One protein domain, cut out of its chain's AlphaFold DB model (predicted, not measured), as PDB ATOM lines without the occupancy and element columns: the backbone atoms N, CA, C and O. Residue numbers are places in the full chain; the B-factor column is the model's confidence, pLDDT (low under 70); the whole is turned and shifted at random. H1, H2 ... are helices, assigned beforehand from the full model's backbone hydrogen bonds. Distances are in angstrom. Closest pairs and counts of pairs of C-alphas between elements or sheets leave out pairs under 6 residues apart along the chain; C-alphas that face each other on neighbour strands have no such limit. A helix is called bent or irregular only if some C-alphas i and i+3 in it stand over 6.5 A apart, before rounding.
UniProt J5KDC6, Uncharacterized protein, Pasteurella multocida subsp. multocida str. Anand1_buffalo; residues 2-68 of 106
ATOM      1  N   HIS A   2      52.762  43.247  80.728       50.00
ATOM      2  CA  HIS A   2      53.052  43.360  82.160       50.00
ATOM      3  C   HIS A   2      54.570  43.348  82.316       50.00
ATOM      4  O   HIS A   2      55.217  42.371  81.954       50.00
ATOM      5  N   ILE A   3      55.135  44.465  82.765       59.00
ATOM      6  CA  ILE A   3      56.528  44.521  83.192       59.00
ATOM      7  C   ILE A   3      56.559  43.728  84.497       59.00
ATOM      8  O   ILE A   3      56.044  44.200  85.509       59.00
ATOM      9  N   GLU A   4      57.057  42.494  84.458       66.75
ATOM     10  CA  GLU A   4      57.403  41.783  85.684       66.75
ATOM     11  C   GLU A   4      58.522  42.579  86.348       66.75
ATOM     12  O   GLU A   4      59.655  42.630  85.874       66.75
ATOM     13  N   GLU A   5      58.149  43.301  87.399       72.06
ATOM     14  CA  GLU A   5      59.065  44.053  88.236       72.06
ATOM     15  C   GLU A   5      60.046  43.060  88.867       72.06
ATOM     16  O   GLU A   5      59.696  42.301  89.775       72.06
ATOM     17  N   VAL A   6      61.264  43.016  88.324       81.12
ATOM     18  CA  VAL A   6      62.341  42.173  88.839       81.12
ATOM     19  C   VAL A   6      62.766  42.748  90.183       81.12
ATOM     20  O   VAL A   6      63.465  43.758  90.243       81.12
ATOM     21  N   ALA A   7      62.325  42.099  91.254       84.88
ATOM     22  CA  ALA A   7      62.717  42.413  92.617       84.88
ATOM     23  C   ALA A   7      63.586  41.283  93.195       84.88
ATOM     24  O   ALA A   7      63.504  40.136  92.735       84.88
ATOM     25  N   PRO A   8      64.421  41.583  94.200       87.56
ATOM     26  CA  PRO A   8      65.136  40.574  94.970       87.56
ATOM     27  C   PRO A   8      64.203  39.472  95.497       87.56
ATOM     28  O   PRO A   8      63.059  39.720  95.880       87.56
ATOM     29  N   ILE A   9      64.686  38.226  95.505       83.25
ATOM     30  CA  ILE A   9      63.846  37.065  95.836       83.25
ATOM     31  C   ILE A   9      63.360  37.065  97.287       83.25
ATOM     32  O   ILE A   9      62.273  36.574  97.572       83.25
ATOM     33  N   ASP A  10      64.144  37.626  98.199       84.62
ATOM     34  CA  ASP A  10      63.770  37.841  99.590       84.62
ATOM     35  C   ASP A  10      62.618  38.845  99.712       84.62
ATOM     36  O   ASP A  10      61.644  38.564 100.408       84.62
ATOM     37  N   GLU A  11      62.655  39.956  98.980       86.00
ATOM     38  CA  GLU A  11      61.546  40.918  98.942       86.00
ATOM     39  C   GLU A  11      60.264  40.280  98.386       86.00
ATOM     40  O   GLU A  11      59.181  40.426  98.960       86.00
ATOM     41  N   LEU A  12      60.385  39.509  97.304       85.25
ATOM     42  CA  LEU A  12      59.258  38.773  96.735       85.25
ATOM     43  C   LEU A  12      58.683  37.760  97.736       85.25
ATOM     44  O   LEU A  12      57.471  37.719  97.935       85.25
ATOM     45  N   LEU A  13      59.534  36.972  98.399       84.31
ATOM     46  CA  LEU A  13      59.114  35.921  99.325       84.31
ATOM     47  C   LEU A  13      58.472  36.488 100.600       84.31
ATOM     48  O   LEU A  13      57.407  36.024 101.011       84.31
ATOM     49  N   PHE A  14      59.113  37.474 101.227       83.12
ATOM     50  CA  PHE A  14      58.716  37.963 102.548       83.12
ATOM     51  C   PHE A  14      57.677  39.075 102.509       83.12
ATOM     52  O   PHE A  14      56.805  39.091 103.373       83.12
ATOM     53  N   ASN A  15      57.727  39.956 101.510       84.31
ATOM     54  CA  ASN A  15      56.823  41.104 101.457       84.31
ATOM     55  C   ASN A  15      55.668  40.870 100.483       84.31
ATOM     56  O   ASN A  15      54.546  41.265 100.766       84.31
ATOM     57  N   LYS A  16      55.898  40.202  99.343       82.94
ATOM     58  CA  LYS A  16      54.818  39.980  98.364       82.94
ATOM     59  C   LYS A  16      54.084  38.658  98.584       82.94
ATOM     60  O   LYS A  16      52.863  38.631  98.512       82.94
ATOM     61  N   PHE A  17      54.791  37.557  98.826       83.12
ATOM     62  CA  PHE A  17      54.192  36.218  98.871       83.12
ATOM     63  C   PHE A  17      53.592  35.862 100.230       83.12
ATOM     64  O   PHE A  17      52.489  35.327 100.273       83.12
ATOM     65  N   LEU A  18      54.254  36.205 101.332       82.94
ATOM     66  CA  LEU A  18      53.733  35.955 102.682       82.94
ATOM     67  C   LEU A  18      52.455  36.744 103.015       82.94
ATOM     68  O   LEU A  18      51.657  36.286 103.829       82.94
ATOM     69  N   GLU A  19      52.243  37.904 102.389       80.56
ATOM     70  CA  GLU A  19      51.048  38.731 102.606       80.56
ATOM     71  C   GLU A  19      49.818  38.235 101.840       80.56
ATOM     72  O   GLU A  19      48.681  38.628 102.144       80.56
ATOM     73  N   ARG A  20      50.010  37.378 100.832       82.94
ATOM     74  CA  ARG A  20      48.887  36.886 100.050       82.94
ATOM     75  C   ARG A  20      48.077  35.855 100.829       82.94
ATOM     76  O   ARG A  20      48.596  35.006 101.540       82.94
ATOM     77  N   LYS A  21      46.758  35.925 100.644       81.75
ATOM     78  CA  LYS A  21      45.782  35.018 101.266       81.75
ATOM     79  C   LYS A  21      45.398  33.837 100.367       81.75
ATOM     80  O   LYS A  21      44.596  33.007 100.780       81.75
ATOM     81  N   ASP A  22      45.912  33.798  99.138       87.00
ATOM     82  CA  ASP A  22      45.625  32.768  98.130       87.00
ATOM     83  C   ASP A  22      46.408  31.464  98.369       87.00
ATOM     84  O   ASP A  22      45.985  30.410  97.896       87.00
ATOM     85  N   PHE A  23      47.489  31.489  99.153       81.62
ATOM     86  CA  PHE A  23      48.185  30.291  99.622       81.62
ATOM     87  C   PHE A  23      48.670  30.437 101.066       81.62
ATOM     88  O   PHE A  23      48.943  31.527 101.557       81.62
ATOM     89  N   THR A  24      48.765  29.307 101.768       81.94
ATOM     90  CA  THR A  24      49.275  29.256 103.144       81.94
ATOM     91  C   THR A  24      50.748  28.872 103.133       81.94
ATOM     92  O   THR A  24      51.120  27.834 102.585       81.94
ATOM     93  N   VAL A  25      51.586  29.701 103.752       80.31
ATOM     94  CA  VAL A  25      53.026  29.456 103.870       80.31
ATOM     95  C   VAL A  25      53.312  28.737 105.184       80.31
ATOM     96  O   VAL A  25      52.950  29.217 106.257       80.31
ATOM     97  N   TYR A  26      53.999  27.599 105.104       82.94
ATOM     98  CA  TYR A  26      54.470  26.853 106.270       82.94
ATOM     99  C   TYR A  26      55.990  26.940 106.364       82.94
ATOM    100  O   TYR A  26      56.700  26.658 105.399       82.94
ATOM    101  N   GLN A  27      56.494  27.301 107.542       81.19
ATOM    102  CA  GLN A  27      57.924  27.323 107.827       81.19
ATOM    103  C   GLN A  27      58.314  26.097 108.654       81.19
ATOM    104  O   GLN A  27      57.733  25.830 109.707       81.19
ATOM    105  N   PHE A  28      59.352  25.384 108.218       84.88
ATOM    106  CA  PHE A  28      59.970  24.346 109.037       84.88
ATOM    107  C   PHE A  28      60.715  24.967 110.221       84.88
ATOM    108  O   PHE A  28      61.518  25.890 110.053       84.88
ATOM    109  N   SER A  29      60.465  24.433 111.418       84.81
ATOM    110  CA  SER A  29      61.187  24.795 112.634       84.81
ATOM    111  C   SER A  29      61.915  23.565 113.184       84.81
ATOM    112  O   SER A  29      61.250  22.600 113.565       84.81
ATOM    113  N   PRO A  30      63.261  23.562 113.222       85.19
ATOM    114  CA  PRO A  30      64.162  24.639 112.800       85.19
ATOM    115  C   PRO A  30      64.285  24.732 111.269       85.19
ATOM    116  O   PRO A  30      63.951  23.786 110.563       85.19
ATOM    117  N   ALA A  31      64.773  25.863 110.750       84.25
ATOM    118  CA  ALA A  31      64.972  26.045 109.308       84.25
ATOM    119  C   ALA A  31      65.911  24.969 108.729       84.25
ATOM    120  O   ALA A  31      66.846  24.540 109.407       84.25
ATOM    121  N   LEU A  32      65.712  24.580 107.466       83.12
ATOM    122  CA  LEU A  32      66.454  23.481 106.826       83.12
ATOM    123  C   LEU A  32      67.981  23.660 106.921       83.12
ATOM    124  O   LEU A  32      68.700  22.730 107.273       83.12
ATOM    125  N   CYS A  33      68.477  24.885 106.725       78.69
ATOM    126  CA  CYS A  33      69.903  25.193 106.865       78.69
ATOM    127  C   CYS A  33      70.437  24.936 108.285       78.69
ATOM    128  O   CYS A  33      71.597  24.573 108.443       78.69
ATOM    129  N   ILE A  34      69.620  25.127 109.325       82.00
ATOM    130  CA  ILE A  34      69.993  24.837 110.720       82.00
ATOM    131  C   ILE A  34      69.970  23.332 110.977       82.00
ATOM    132  O   ILE A  34      70.861  22.823 111.657       82.00
ATOM    133  N   GLN A  35      68.979  22.628 110.427       83.81
ATOM    134  CA  GLN A  35      68.895  21.171 110.527       83.81
ATOM    135  C   GLN A  35      70.170  20.524 109.981       83.81
ATOM    136  O   GLN A  35      70.810  19.748 110.682       83.81
ATOM    137  N   GLU A  36      70.602  20.940 108.797       84.69
ATOM    138  CA  GLU A  36      71.816  20.418 108.170       84.69
ATOM    139  C   GLU A  36      73.099  20.925 108.841       84.69
ATOM    140  O   GLU A  36      73.904  20.145 109.339       84.69
ATOM    141  N   LEU A  37      73.289  22.244 108.936       81.88
ATOM    142  CA  LEU A  37      74.587  22.800 109.336       81.88
ATOM    143  C   LEU A  37      74.834  22.785 110.848       81.88
ATOM    144  O   LEU A  37      75.979  22.936 111.280       81.88
ATOM    145  N   GLN A  38      73.785  22.708 111.673       81.38
ATOM    146  CA  GLN A  38      73.923  22.783 113.131       81.38
ATOM    147  C   GLN A  38      73.522  21.505 113.857       81.38
ATOM    148  O   GLN A  38      74.179  21.163 114.843       81.38
ATOM    149  N   LEU A  39      72.474  20.820 113.406       82.44
ATOM    150  CA  LEU A  39      72.008  19.597 114.060       82.44
ATOM    151  C   LEU A  39      72.670  18.352 113.462       82.44
ATOM    152  O   LEU A  39      73.094  17.490 114.225       82.44
ATOM    153  N   ASN A  40      72.859  18.304 112.141       84.06
ATOM    154  CA  ASN A  40      73.471  17.180 111.433       84.06
ATOM    155  C   ASN A  40      74.930  17.445 111.010       84.06
ATOM    156  O   ASN A  40      75.337  17.206 109.878       84.06
ATOM    157  N   LYS A  41      75.749  17.967 111.932       75.75
ATOM    158  CA  LYS A  41      77.119  18.427 111.623       75.75
ATOM    159  C   LYS A  41      78.063  17.346 111.089       75.75
ATOM    160  O   LYS A  41      79.041  17.702 110.441       75.75
ATOM    161  N   SER A  42      77.840  16.076 111.427       76.69
ATOM    162  CA  SER A  42      78.712  14.972 111.007       76.69
ATOM    163  C   SER A  42      78.542  14.625 109.535       76.69
ATOM    164  O   SER A  42      79.531  14.335 108.871       76.69
ATOM    165  N   ASP A  43      77.310  14.709 109.036       79.69
ATOM    166  CA  ASP A  43      76.908  14.160 107.739       79.69
ATOM    167  C   ASP A  43      76.256  15.223 106.846       79.69
ATOM    168  O   ASP A  43      75.435  14.909 105.986       79.69
ATOM    169  N   ALA A  44      76.610  16.492 107.068       78.06
ATOM    170  CA  ALA A  44      76.043  17.607 106.329       78.06
ATOM    171  C   ALA A  44      76.416  17.525 104.836       78.06
ATOM    172  O   ALA A  44      77.586  17.631 104.457       78.06
ATOM    173  N   VAL A  45      75.405  17.374 103.986       80.06
ATOM    174  CA  VAL A  45      75.505  17.334 102.522       80.06
ATOM    175  C   VAL A  45      75.423  18.746 101.934       80.06
ATOM    176  O   VAL A  45      76.060  19.042 100.920       80.06
ATOM    177  N   LEU A  46      74.673  19.651 102.572       77.31
ATOM    178  CA  LEU A  46      74.425  21.011 102.079       77.31
ATOM    179  C   LEU A  46      75.440  22.013 102.635       77.31
ATOM    180  O   LEU A  46      75.100  22.955 103.357       77.31
ATOM    181  N   LEU A  47      76.710  21.826 102.281       73.88
ATOM    182  CA  LEU A  47      77.764  22.757 102.676       73.88
ATOM    183  C   LEU A  47      77.662  24.070 101.893       73.88
ATOM    184  O   LEU A  47      77.486  24.100 100.676       73.88
ATOM    185  N   SER A  48      77.824  25.188 102.603       75.94
ATOM    186  CA  SER A  48      77.966  26.491 101.954       75.94
ATOM    187  C   SER A  48      79.249  26.512 101.120       75.94
ATOM    188  O   SER A  48      80.287  26.030 101.570       75.94
ATOM    189  N   GLN A  49      79.221  27.153  99.951       81.38
ATOM    190  CA  GLN A  49      80.431  27.390  99.149       81.38
ATOM    191  C   GLN A  49      81.510  28.144  99.948       81.38
ATOM    192  O   GLN A  49      82.702  27.893  99.797       81.38
ATOM    193  N   LEU A  50      81.083  29.009 100.872       81.06
ATOM    194  CA  LEU A  50      81.951  29.745 101.791       81.06
ATOM    195  C   LEU A  50      82.417  28.905 102.991       81.06
ATOM    196  O   LEU A  50      83.239  29.378 103.774       81.06
ATOM    197  N   GLU A  51      81.911  27.683 103.192       81.12
ATOM    198  CA  GLU A  51      82.243  26.883 104.379       81.12
ATOM    199  C   GLU A  51      83.724  26.498 104.409       81.12
ATOM    200  O   GLU A  51      84.310  26.420 105.485       81.12
ATOM    201  N   LEU A  52      84.365  26.358 103.247       81.50
ATOM    202  CA  LEU A  52      85.801  26.098 103.147       81.50
ATOM    203  C   LEU A  52      86.646  27.307 103.583       81.50
ATOM    204  O   LEU A  52      87.678  27.158 104.235       81.50
ATOM    205  N   GLU A  53      86.216  28.522 103.259       83.38
ATOM    206  CA  GLU A  53      86.879  29.739 103.740       83.38
ATOM    207  C   GLU A  53      86.615  29.954 105.230       83.38
ATOM    208  O   GLU A  53      87.522  30.282 105.998       83.38
ATOM    209  N   ARG A  54      85.383  29.689 105.673       80.88
ATOM    210  CA  ARG A  54      85.012  29.737 107.090       80.88
ATOM    211  C   ARG A  54      85.784  28.714 107.907       80.88
ATOM    212  O   ARG A  54      86.212  29.053 109.006       80.88
ATOM    213  N   SER A  55      85.994  27.500 107.402       79.81
ATOM    214  CA  SER A  55      86.765  26.469 108.094       79.81
ATOM    215  C   SER A  55      88.233  26.865 108.203       79.81
ATOM    216  O   SER A  55      88.793  26.761 109.290       79.81
ATOM    217  N   LYS A  56      88.832  27.445 107.154       81.69
ATOM    218  CA  LYS A  56      90.178  28.039 107.224       81.69
ATOM    219  C   LYS A  56      90.252  29.132 108.284       81.69
ATOM    220  O   LYS A  56      91.161  29.111 109.109       81.69
ATOM    221  N   CYS A  57      89.277  30.036 108.329       75.94
ATOM    222  CA  CYS A  57      89.195  31.059 109.369       75.94
ATOM    223  C   CYS A  57      89.011  30.460 110.768       75.94
ATOM    224  O   CYS A  57      89.649  30.948 111.697       75.94
ATOM    225  N   ARG A  58      88.195  29.407 110.935       76.06
ATOM    226  CA  ARG A  58      88.010  28.682 112.207       76.06
ATOM    227  C   ARG A  58      89.291  27.991 112.646       76.06
ATOM    228  O   ARG A  58      89.704  28.199 113.770       76.06
ATOM    229  N   ILE A  59      89.979  27.284 111.756       71.69
ATOM    230  CA  ILE A  59      91.265  26.635 112.039       71.69
ATOM    231  C   ILE A  59      92.327  27.689 112.357       71.69
ATOM    232  O   ILE A  59      93.079  27.536 113.313       71.69
ATOM    233  N   MET A  60      92.384  28.797 111.613       67.06
ATOM    234  CA  MET A  60      93.283  29.919 111.902       67.06
ATOM    235  C   MET A  60      92.947  30.599 113.225       67.06
ATOM    236  O   MET A  60      93.855  30.996 113.947       67.06
ATOM    237  N   THR A  61      91.669  30.737 113.575       60.69
ATOM    238  CA  THR A  61      91.281  31.239 114.894       60.69
ATOM    239  C   THR A  61      91.533  30.206 115.975       60.69
ATOM    240  O   THR A  61      91.985  30.610 117.018       60.69
ATOM    241  N   GLU A  62      91.368  28.908 115.773       61.41
ATOM    242  CA  GLU A  62      91.694  27.863 116.758       61.41
ATOM    243  C   GLU A  62      93.205  27.654 116.925       61.41
ATOM    244  O   GLU A  62      93.662  27.269 117.995       61.41
ATOM    245  N   SER A  63      93.999  27.955 115.899       57.12
ATOM    246  CA  SER A  63      95.466  27.915 115.960       57.12
ATOM    247  C   SER A  63      96.072  29.224 116.477       57.12
ATOM    248  O   SER A  63      97.019  29.180 117.258       57.12
ATOM    249  N   ARG A  64      95.517  30.399 116.129       52.16
ATOM    250  CA  ARG A  64      95.898  31.701 116.730       52.16
ATOM    251  C   ARG A  64      95.367  31.850 118.151       52.16
ATOM    252  O   ARG A  64      96.051  32.353 119.031       52.16
ATOM    253  N   ILE A  65      94.142  31.394 118.378       50.34
ATOM    254  CA  ILE A  65      93.555  31.150 119.689       50.34
ATOM    255  C   ILE A  65      93.895  29.703 120.024       50.34
ATOM    256  O   ILE A  65      93.009  28.866 120.190       50.34
ATOM    257  N   GLY A  66      95.185  29.429 120.218       47.28
ATOM    258  CA  GLY A  66      95.574  28.444 121.210       47.28
ATOM    259  C   GLY A  66      94.929  28.868 122.527       47.28
ATOM    260  O   GLY A  66      95.535  29.541 123.356       47.28
ATOM    261  N   ARG A  67      93.652  28.526 122.724       50.75
ATOM    262  CA  ARG A  67      93.040  28.416 124.038       50.75
ATOM    263  C   ARG A  67      93.790  27.248 124.647       50.75
ATOM    264  O   ARG A  67      93.273  26.135 124.709       50.75
ATOM    265  N   GLU A  68      95.014  27.506 125.108       56.31
ATOM    266  CA  GLU A  68      95.534  26.778 126.244       56.31
ATOM    267  C   GLU A  68      94.365  26.726 127.215       56.31
ATOM    268  O   GLU A  68      93.789  27.766 127.569       56.31
TER     269      GLU A  68
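What this domain is: This is residues 2 to 68 of the 106 residues of an uncharacterized protein of Pasteurella multocida subsp. multocida str. Anand1_buffalo (UniProt J5KDC6). Three separate helices are strung out along an open, drawn-out chain, H1 towards one end, H2 in the middle and H3 at the other end, with no helix packed on another and no common core. Long links between the helices carry the chain from one to the next, and residues 52 to 68, of which 52 to 64 belong to H3, stick out at the far end. The printed part has 67 residues with three named helices in the order H1, H2, H3 and no named strand; its class is all helix, though under half of the residues, 31 of 67, are in named elements. It is extended, with a radius of gyration of the C-alphas of 18.9 A, and spans 60 by 27 by 21 A, a rod in outline.

Where its parts are: The printed part begins at His 2, C-alpha at (53.052, 43.360, 82.160). H1 is residues 9 to 17, 10.2 A from first to last C-alpha, beginning at (63.846, 37.065, 95.836). H1 is neither bent nor irregular, but only just: C-alphas 14 and 17 are 6.1 A apart. H2 is residues 32 to 39, 9.9 A long. H3, the longest helix, is residues 51 to 64, 19.0 A long, with C-alpha 64 at (95.898, 31.701, 116.730).

How they stand to each other: H1 and H2 are apart, with no C-alpha of the one within 8 A of the other. H2 and H3 are apart, and so are H1 and H3. Residues 2 to 12, of which 9 to 12 belong to H1, stand free, as do residues 19 to 24. In H2 and H3 every O i to N i+4 pair is within hydrogen-bond range; in H1, 4 of 5 are.

The domain as a whole: The C-alphas of His 2 and Glu 68, the two farthest apart, are 63.4 A apart. The printed part has no cut. Both links are long, with 14 residues between H1 and H2 and 11 between H2 and H3. The mean pLDDT of the printed part is 77.0; residues 2 to 4 and 60 to 68 are under 70.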